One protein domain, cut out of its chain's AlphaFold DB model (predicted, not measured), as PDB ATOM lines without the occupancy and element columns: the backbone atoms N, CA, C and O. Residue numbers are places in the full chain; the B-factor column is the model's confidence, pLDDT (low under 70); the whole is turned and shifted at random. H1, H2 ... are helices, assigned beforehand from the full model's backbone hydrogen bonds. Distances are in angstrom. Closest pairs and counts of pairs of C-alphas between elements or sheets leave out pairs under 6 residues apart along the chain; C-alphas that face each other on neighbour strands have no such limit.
ATOM      1  N   VAL A 390     104.323  57.999  70.021       67.25
ATOM      2  CA  VAL A 390     102.936  57.514  70.122       67.25
ATOM      3  C   VAL A 390     102.820  56.083  69.588       67.25
ATOM      4  O   VAL A 390     102.142  55.255  70.196       67.25
ATOM      5  N   MET A 391     103.533  55.768  68.503       67.31
ATOM      6  CA  MET A 391     103.558  54.425  67.926       67.31
ATOM      7  C   MET A 391     104.229  53.412  68.853       67.31
ATOM      8  O   MET A 391     103.707  52.316  69.025       67.31
ATOM      9  N   ASN A 392     105.323  53.779  69.520       66.38
ATOM     10  CA  ASN A 392     105.998  52.888  70.461       66.38
ATOM     11  C   ASN A 392     105.153  52.625  71.708       66.38
ATOM     12  O   ASN A 392     105.133  51.503  72.211       66.38
ATOM     13  N   ASP A 393     104.423  53.623  72.204       71.94
ATOM     14  CA  ASP A 393     103.540  53.448  73.359       71.94
ATOM     15  C   ASP A 393     102.305  52.613  73.009       71.94
ATOM     16  O   ASP A 393     101.883  51.761  73.798       71.94
ATOM     17  N   LEU A 394     101.757  52.788  71.803       71.19
ATOM     18  CA  LEU A 394     100.725  51.904  71.264       71.19
ATOM     19  C   LEU A 394     101.257  50.481  71.084       71.19
ATOM     20  O   LEU A 394     100.610  49.541  71.539       71.19
ATOM     21  N   GLN A 395     102.460  50.311  70.535       74.31
ATOM     22  CA  GLN A 395     103.110  49.010  70.402       74.31
ATOM     23  C   GLN A 395     103.329  48.351  71.769       74.31
ATOM     24  O   GLN A 395     103.067  47.162  71.928       74.31
ATOM     25  N   LYS A 396     103.744  49.107  72.793       76.56
ATOM     26  CA  LYS A 396     103.869  48.614  74.175       76.56
ATOM     27  C   LYS A 396     102.523  48.148  74.729       76.56
ATOM     28  O   LYS A 396     102.466  47.082  75.344       76.56
ATOM     29  N   LYS A 397     101.441  48.905  74.502       78.75
ATOM     30  CA  LYS A 397     100.077  48.506  74.896       78.75
ATOM     31  C   LYS A 397      99.622  47.247  74.157       78.75
ATOM     32  O   LYS A 397      99.133  46.326  74.800       78.75
ATOM     33  N   ILE A 398      99.843  47.173  72.846       80.94
ATOM     34  CA  ILE A 398      99.544  45.995  72.024       80.94
ATOM     35  C   ILE A 398     100.311  44.781  72.550       80.94
ATOM     36  O   ILE A 398      99.699  43.765  72.861       80.94
ATOM     37  N   ASN A 399     101.623  44.902  72.752       79.06
ATOM     38  CA  ASN A 399     102.458  43.826  73.287       79.06
ATOM     39  C   ASN A 399     101.985  43.385  74.679       79.06
ATOM     40  O   ASN A 399     101.961  42.191  74.974       79.06
ATOM     41  N   LYS A 400     101.567  44.323  75.538       83.50
ATOM     42  CA  LYS A 400     100.979  44.006  76.843       83.50
ATOM     43  C   LYS A 400      99.673  43.220  76.695       83.50
ATOM     44  O   LYS A 400      99.534  42.188  77.347       83.50
ATOM     45  N   ASN A 401      98.765  43.659  75.827       84.25
ATOM     46  CA  ASN A 401      97.497  42.974  75.574       84.25
ATOM     47  C   ASN A 401      97.732  41.565  75.016       84.25
ATOM     48  O   ASN A 401      97.156  40.603  75.512       84.25
ATOM     49  N   ILE A 402      98.639  41.425  74.046       83.31
ATOM     50  CA  ILE A 402      99.064  40.135  73.489       83.31
ATOM     51  C   ILE A 402      99.609  39.220  74.596       83.31
ATOM     52  O   ILE A 402      99.211  38.059  74.704       83.31
ATOM     53  N   ASN A 403     100.473  39.745  75.469       82.81
ATOM     54  CA  ASN A 403     101.018  38.990  76.597       82.81
ATOM     55  C   ASN A 403      99.924  38.535  77.574       82.81
ATOM     56  O   ASN A 403     100.002  37.431  78.112       82.81
ATOM     57  N   GLU A 404      98.923  39.373  77.843       85.50
ATOM     58  CA  GLU A 404      97.783  39.025  78.697       85.50
ATOM     59  C   GLU A 404      96.888  37.963  78.048       85.50
ATOM     60  O   GLU A 404      96.503  37.004  78.721       85.50
ATOM     61  N   ILE A 405      96.642  38.072  76.739       87.06
ATOM     62  CA  ILE A 405      95.900  37.083  75.946       87.06
ATOM     63  C   ILE A 405      96.570  35.709  76.049       87.06
ATOM     64  O   ILE A 405      95.912  34.735  76.412       87.06
ATOM     65  N   PHE A 406      97.882  35.620  75.809       86.88
ATOM     66  CA  PHE A 406      98.582  34.331  75.836       86.88
ATOM     67  C   PHE A 406      98.882  33.803  77.247       86.88
ATOM     68  O   PHE A 406      99.098  32.599  77.411       86.88
ATOM     69  N   LYS A 407      98.836  34.654  78.283       85.56
ATOM     70  CA  LYS A 407      98.801  34.209  79.690       85.56
ATOM     71  C   LYS A 407      97.452  33.589  80.067       85.56
ATOM     72  O   LYS A 407      97.420  32.688  80.902       85.56
ATOM     73  N   GLY A 408      96.360  34.072  79.477       83.81
ATOM     74  CA  GLY A 408      95.006  33.560  79.684       83.81
ATOM     75  C   GLY A 408      94.723  32.248  78.946       83.81
ATOM     76  O   GLY A 408      95.561  31.717  78.218       83.81
ATOM     77  N   GLU A 409      93.531  31.692  79.150       86.88
ATOM     78  CA  GLU A 409      93.022  30.548  78.384       86.88
ATOM     79  C   GLU A 409      92.305  30.998  77.108       86.88
ATOM     80  O   GLU A 409      91.928  32.165  76.975       86.88
ATOM     81  N   TYR A 410      92.134  30.058  76.177       89.69
ATOM     82  CA  TYR A 410      91.345  30.288  74.976       89.69
ATOM     83  C   TYR A 410      89.913  30.690  75.356       89.69
ATOM     84  O   TYR A 410      89.316  30.106  76.263       89.69
ATOM     85  N   LYS A 411      89.366  31.699  74.676       89.94
ATOM     86  CA  LYS A 411      88.001  32.183  74.894       89.94
ATOM     87  C   LYS A 411      87.195  31.952  73.633       89.94
ATOM     88  O   LYS A 411      87.642  32.331  72.558       89.94
ATOM     89  N   ASN A 412      86.004  31.381  73.786       87.81
ATOM     90  CA  ASN A 412      85.159  31.129  72.632       87.81
ATOM     91  C   ASN A 412      84.645  32.425  72.005       87.81
ATOM     92  O   ASN A 412      84.162  33.299  72.729       87.81
ATOM     93  N   ASP A 413      84.687  32.507  70.675       86.88
ATOM     94  CA  ASP A 413      84.108  33.617  69.924       86.88
ATOM     95  C   ASP A 413      82.697  33.235  69.466       86.88
ATOM     96  O   ASP A 413      82.481  32.306  68.689       86.88
ATOM     97  N   THR A 414      81.703  33.967  69.962       87.75
ATOM     98  CA  THR A 414      80.290  33.731  69.644       87.75
ATOM     99  C   THR A 414      79.939  33.986  68.177       87.75
ATOM    100  O   THR A 414      78.856  33.593  67.748       87.75
ATOM    101  N   ASN A 415      80.823  34.636  67.415       89.19
ATOM    102  CA  ASN A 415      80.634  34.933  65.997       89.19
ATOM    103  C   ASN A 415      81.127  33.810  65.069       89.19
ATOM    104  O   ASN A 415      80.847  33.852  63.869       89.19
ATOM    105  N   LEU A 416      81.842  32.809  65.594       88.00
ATOM    106  CA  LEU A 416      82.385  31.699  64.812       88.00
ATOM    107  C   LEU A 416      81.451  30.482  64.828       88.00
ATOM    108  O   LEU A 416      80.792  30.163  65.820       88.00
ATOM    109  N   ASN A 417      81.402  29.758  63.710       91.44
ATOM    110  CA  ASN A 417      80.741  28.455  63.667       91.44
ATOM    111  C   ASN A 417      81.620  27.368  64.325       91.44
ATOM    112  O   ASN A 417      82.800  27.580  64.576       91.44
ATOM    113  N   LYS A 418      81.070  26.173  64.587       88.88
ATOM    114  CA  LYS A 418      81.795  25.104  65.310       88.88
ATOM    115  C   LYS A 418      83.121  24.684  64.667       88.88
ATOM    116  O   LYS A 418      84.062  24.384  65.389       88.88
ATOM    117  N   GLU A 419      83.183  24.635  63.340       87.12
ATOM    118  CA  GLU A 419      84.390  24.221  62.614       87.12
ATOM    119  C   GLU A 419      85.465  25.317  62.671       87.12
ATOM    120  O   GLU A 419      86.637  25.043  62.915       87.12
ATOM    121  N   GLN A 420      85.047  26.578  62.539       87.50
ATOM    122  CA  GLN A 420      85.909  27.747  62.716       87.50
ATOM    123  C   GLN A 420      86.416  27.862  64.154       87.50
ATOM    124  O   GLN A 420      87.582  28.169  64.360       87.50
ATOM    125  N   GLN A 421      85.562  27.560  65.130       91.44
ATOM    126  CA  GLN A 421      85.888  27.570  66.551       91.44
ATOM    127  C   GLN A 421      86.982  26.546  66.889       91.44
ATOM    128  O   GLN A 421      87.933  26.862  67.595       91.44
ATOM    129  N   GLU A 422      86.879  25.328  66.345       89.56
ATOM    130  CA  GLU A 422      87.887  24.276  66.531       89.56
ATOM    131  C   GLU A 422      89.226  24.646  65.869       89.56
ATOM    132  O   GLU A 422      90.301  24.401  66.426       89.56
ATOM    133  N   TYR A 423      89.178  25.271  64.689       87.62
ATOM    134  CA  TYR A 423      90.374  25.769  64.014       87.62
ATOM    135  C   TYR A 423      91.038  26.919  64.785       87.62
ATOM    136  O   TYR A 423      92.254  26.902  64.982       87.62
ATOM    137  N   ASP A 424      90.250  27.883  65.258       88.75
ATOM    138  CA  ASP A 424      90.715  29.043  66.017       88.75
ATOM    139  C   ASP A 424      91.351  28.629  67.356       88.75
ATOM    140  O   ASP A 424      92.476  29.031  67.661       88.75
ATOM    141  N   GLU A 425      90.726  27.702  68.092       91.31
ATOM    142  CA  GLU A 425      91.305  27.111  69.305       91.31
ATOM    143  C   GLU A 425      92.658  26.437  69.023       91.31
ATOM    144  O   GLU A 425      93.631  26.590  69.774       91.31
ATOM    145  N   LYS A 426      92.754  25.694  67.915       88.56
ATOM    146  CA  LYS A 426      93.991  25.014  67.516       88.56
ATOM    147  C   LYS A 426      95.102  26.008  67.175       88.56
ATOM    148  O   LYS A 426      96.253  25.788  67.565       88.56
ATOM    149  N   VAL A 427      94.778  27.091  66.466       88.19
ATOM    150  CA  VAL A 427      95.726  28.169  66.145       88.19
ATOM    151  C   VAL A 427      96.173  28.873  67.423       88.19
ATOM    152  O   VAL A 427      97.378  28.979  67.659       88.19
ATOM    153  N   PHE A 428      95.234  29.259  68.290       90.62
ATOM    154  CA  PHE A 428      95.528  29.894  69.573       90.62
ATOM    155  C   PHE A 428      96.485  29.046  70.415       90.62
ATOM    156  O   PHE A 428      97.515  29.540  70.875       90.62
ATOM    157  N   ASN A 429      96.202  27.750  70.565       87.00
ATOM    158  CA  ASN A 429      97.040  26.841  71.346       87.00
ATOM    159  C   ASN A 429      98.446  26.673  70.750       87.00
ATOM    160  O   ASN A 429      99.423  26.574  71.497       87.00
ATOM    161  N   LYS A 430      98.578  26.695  69.419       83.25
ATOM    162  CA  LYS A 430      99.883  26.641  68.748       83.25
ATOM    163  C   LYS A 430     100.703  27.906  69.014       83.25
ATOM    164  O   LYS A 430     101.864  27.798  69.399       83.25
ATOM    165  N   VAL A 431     100.102  29.089  68.878       82.56
ATOM    166  CA  VAL A 431     100.788  30.367  69.147       82.56
ATOM    167  C   VAL A 431     101.122  30.509  70.637       82.56
ATOM    168  O   VAL A 431     102.241  30.884  70.989       82.56
ATOM    169  N   LYS A 432     100.206  30.105  71.525       84.94
ATOM    170  CA  LYS A 432     100.430  30.064  72.976       84.94
ATOM    171  C   LYS A 432     101.573  29.123  73.362       84.94
ATOM    172  O   LYS A 432     102.336  29.436  74.274       84.94
ATOM    173  N   SER A 433     101.735  27.993  72.671       78.25
ATOM    174  CA  SER A 433     102.877  27.096  72.885       78.25
ATOM    175  C   SER A 433     104.202  27.798  72.583       78.25
ATOM    176  O   SER A 433     105.103  27.751  73.419       78.25
ATOM    177  N   THR A 434     104.300  28.513  71.458       73.94
ATOM    178  CA  THR A 434     105.484  29.317  71.116       73.94
ATOM    179  C   THR A 434     105.741  30.417  72.148       73.94
ATOM    180  O   THR A 434     106.869  30.576  72.615       73.94
ATOM    181  N   TYR A 435     104.694  31.136  72.565       79.50
ATOM    182  CA  TYR A 435     104.789  32.156  73.610       79.50
ATOM    183  C   TYR A 435     105.327  31.583  74.928       79.50
ATOM    184  O   TYR A 435     106.258  32.137  75.509       79.50
ATOM    185  N   ASN A 436     104.807  30.437  75.375       77.50
ATOM    186  CA  ASN A 436     105.254  29.791  76.608       77.50
ATOM    187  C   ASN A 436     106.725  29.371  76.545       77.50
ATOM    188  O   ASN A 436     107.427  29.542  77.536       77.50
ATOM    189  N   VAL A 437     107.198  28.876  75.395       71.56
ATOM    190  CA  VAL A 437     108.619  28.547  75.180       71.56
ATOM    191  C   VAL A 437     109.498  29.795  75.295       71.56
ATOM    192  O   VAL A 437     110.576  29.736  75.883       71.56
ATOM    193  N   CYS A 438     109.036  30.934  74.774       67.44
ATOM    194  CA  CYS A 438     109.761  32.201  74.866       67.44
ATOM    195  C   CYS A 438     109.752  32.788  76.291       67.44
ATOM    196  O   CYS A 438     110.739  33.381  76.723       67.44
ATOM    197  N   MET A 439     108.646  32.629  77.025       70.12
ATOM    198  CA  MET A 439     108.462  33.190  78.368       70.12
ATOM    199  C   MET A 439     108.995  32.304  79.492       70.12
ATOM    200  O   MET A 439     109.234  32.805  80.594       70.12
ATOM    201  N   SER A 440     109.198  31.008  79.247       64.19
ATOM    202  CA  SER A 440     109.873  30.099  80.172       64.19
ATOM    203  C   SER A 440     111.373  30.399  80.204       64.19
ATOM    204  O   SER A 440     112.203  29.593  79.790       64.19
ATOM    205  N   TYR A 441     111.735  31.578  80.704       49.59
ATOM    206  CA  TYR A 441     113.114  31.973  80.962       49.59
ATOM    207  C   TYR A 441     113.583  31.377  82.294       49.59
ATOM    208  O   TYR A 441     114.011  32.075  83.209       49.59
ATOM    209  N   ASP A 442     113.456  30.060  82.434       52.31
ATOM    210  CA  ASP A 442     114.137  29.345  83.500       52.31
ATOM    211  C   ASP A 442     115.484  28.881  82.947       52.31
ATOM    212  O   ASP A 442     115.585  27.854  82.267       52.31
ATOM    213  N   ILE A 443     116.521  29.673  83.234       50.38
ATOM    214  CA  ILE A 443     117.930  29.373  82.938       50.38
ATOM    215  C   ILE A 443     118.308  27.982  83.481       50.38
ATOM    216  O   ILE A 443     119.149  27.297  82.899       50.38
ATOM    217  N   ASN A 444     117.639  27.510  84.542       49.81
ATOM    218  CA  ASN A 444     117.856  26.175  85.091       49.81
ATOM    219  C   ASN A 444     117.052  25.080  84.375       49.81
ATOM    220  O   ASN A 444     117.423  23.916  84.484       49.81
ATOM    221  N   SER A 445     116.007  25.399  83.605       44.94
ATOM    222  CA  SER A 445     115.291  24.413  82.773       44.94
ATOM    223  C   SER A 445     115.995  24.150  81.435       44.94
ATOM    224  O   SER A 445     115.949  23.032  80.922       44.94
ATOM    225  N   PHE A 446     116.765  25.128  80.934       44.69
ATOM    226  CA  PHE A 446     117.739  24.914  79.857       44.69
ATOM    227  C   PHE A 446     118.954  24.084  80.309       44.69
ATOM    228  O   PHE A 446     119.750  23.660  79.471       44.69
ATOM    229  N   ASN A 447     119.032  23.684  81.590       47.91
ATOM    230  CA  ASN A 447     119.701  22.433  81.959       47.91
ATOM    231  C   ASN A 447     118.833  21.231  81.579       47.91
ATOM    232  O   ASN A 447     118.390  20.437  82.405       47.91
ATOM    233  N   LYS A 448     118.712  21.033  80.274       47.94
ATOM    234  CA  LYS A 448     119.094  19.771  79.665       47.94
ATOM    235  C   LYS A 448     119.433  20.092  78.223       47.94
ATOM    236  O   LYS A 448     118.562  20.207  77.370       47.94
TER     237      LYS A 448
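What this domain is: This is residues 390 to 448 of the 568 residues of a protein of Piromyces sp. (strain E2) (UniProt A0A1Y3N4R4). Two helices make a T: the longer H2 is the crossbar, and the last residues of H1, the stem, meet it partway along. The link of residues 408 to 417 runs back beside H2 to its first residue; residues 390 to 401 of H1 and the tail 440 to 448 stick out. The printed part has 59 residues, with two named helices, H1 then H2, and no named strand: all helix. It is loose, radius of gyration of the C-alphas 14.9 A, and flat, spanning 42 by 39 by 13 A.

How they stand to each other: H2, residues 418 to 439, and H1, residues 390 to 407, are close but not clearly touching, with 2 pairs of C-alphas within 8 A. The closest C-alphas are those of Phe 406 and Lys 432, 5.5 A apart. Their lines are about perpendicular, at 74 degrees. In H1 and H2 every O i to N i+4 pair is within hydrogen-bond range.

Where its parts are: H2 measures 30.8 A from C-alpha 418 to C-alpha 439 at (108.462, 33.190, 78.368). H1 measures 25.5 A, from C-alpha 390 at (102.936, 57.514, 70.122) to C-alpha 407.

The domain as a whole: The C-alphas farthest apart, of Asn 415 and Asn 447, are 44.0 A apart. The printed part has no cut, and the link is short. pLDDT is under 70 at residues 390 to 392, 438 and 440 to 448.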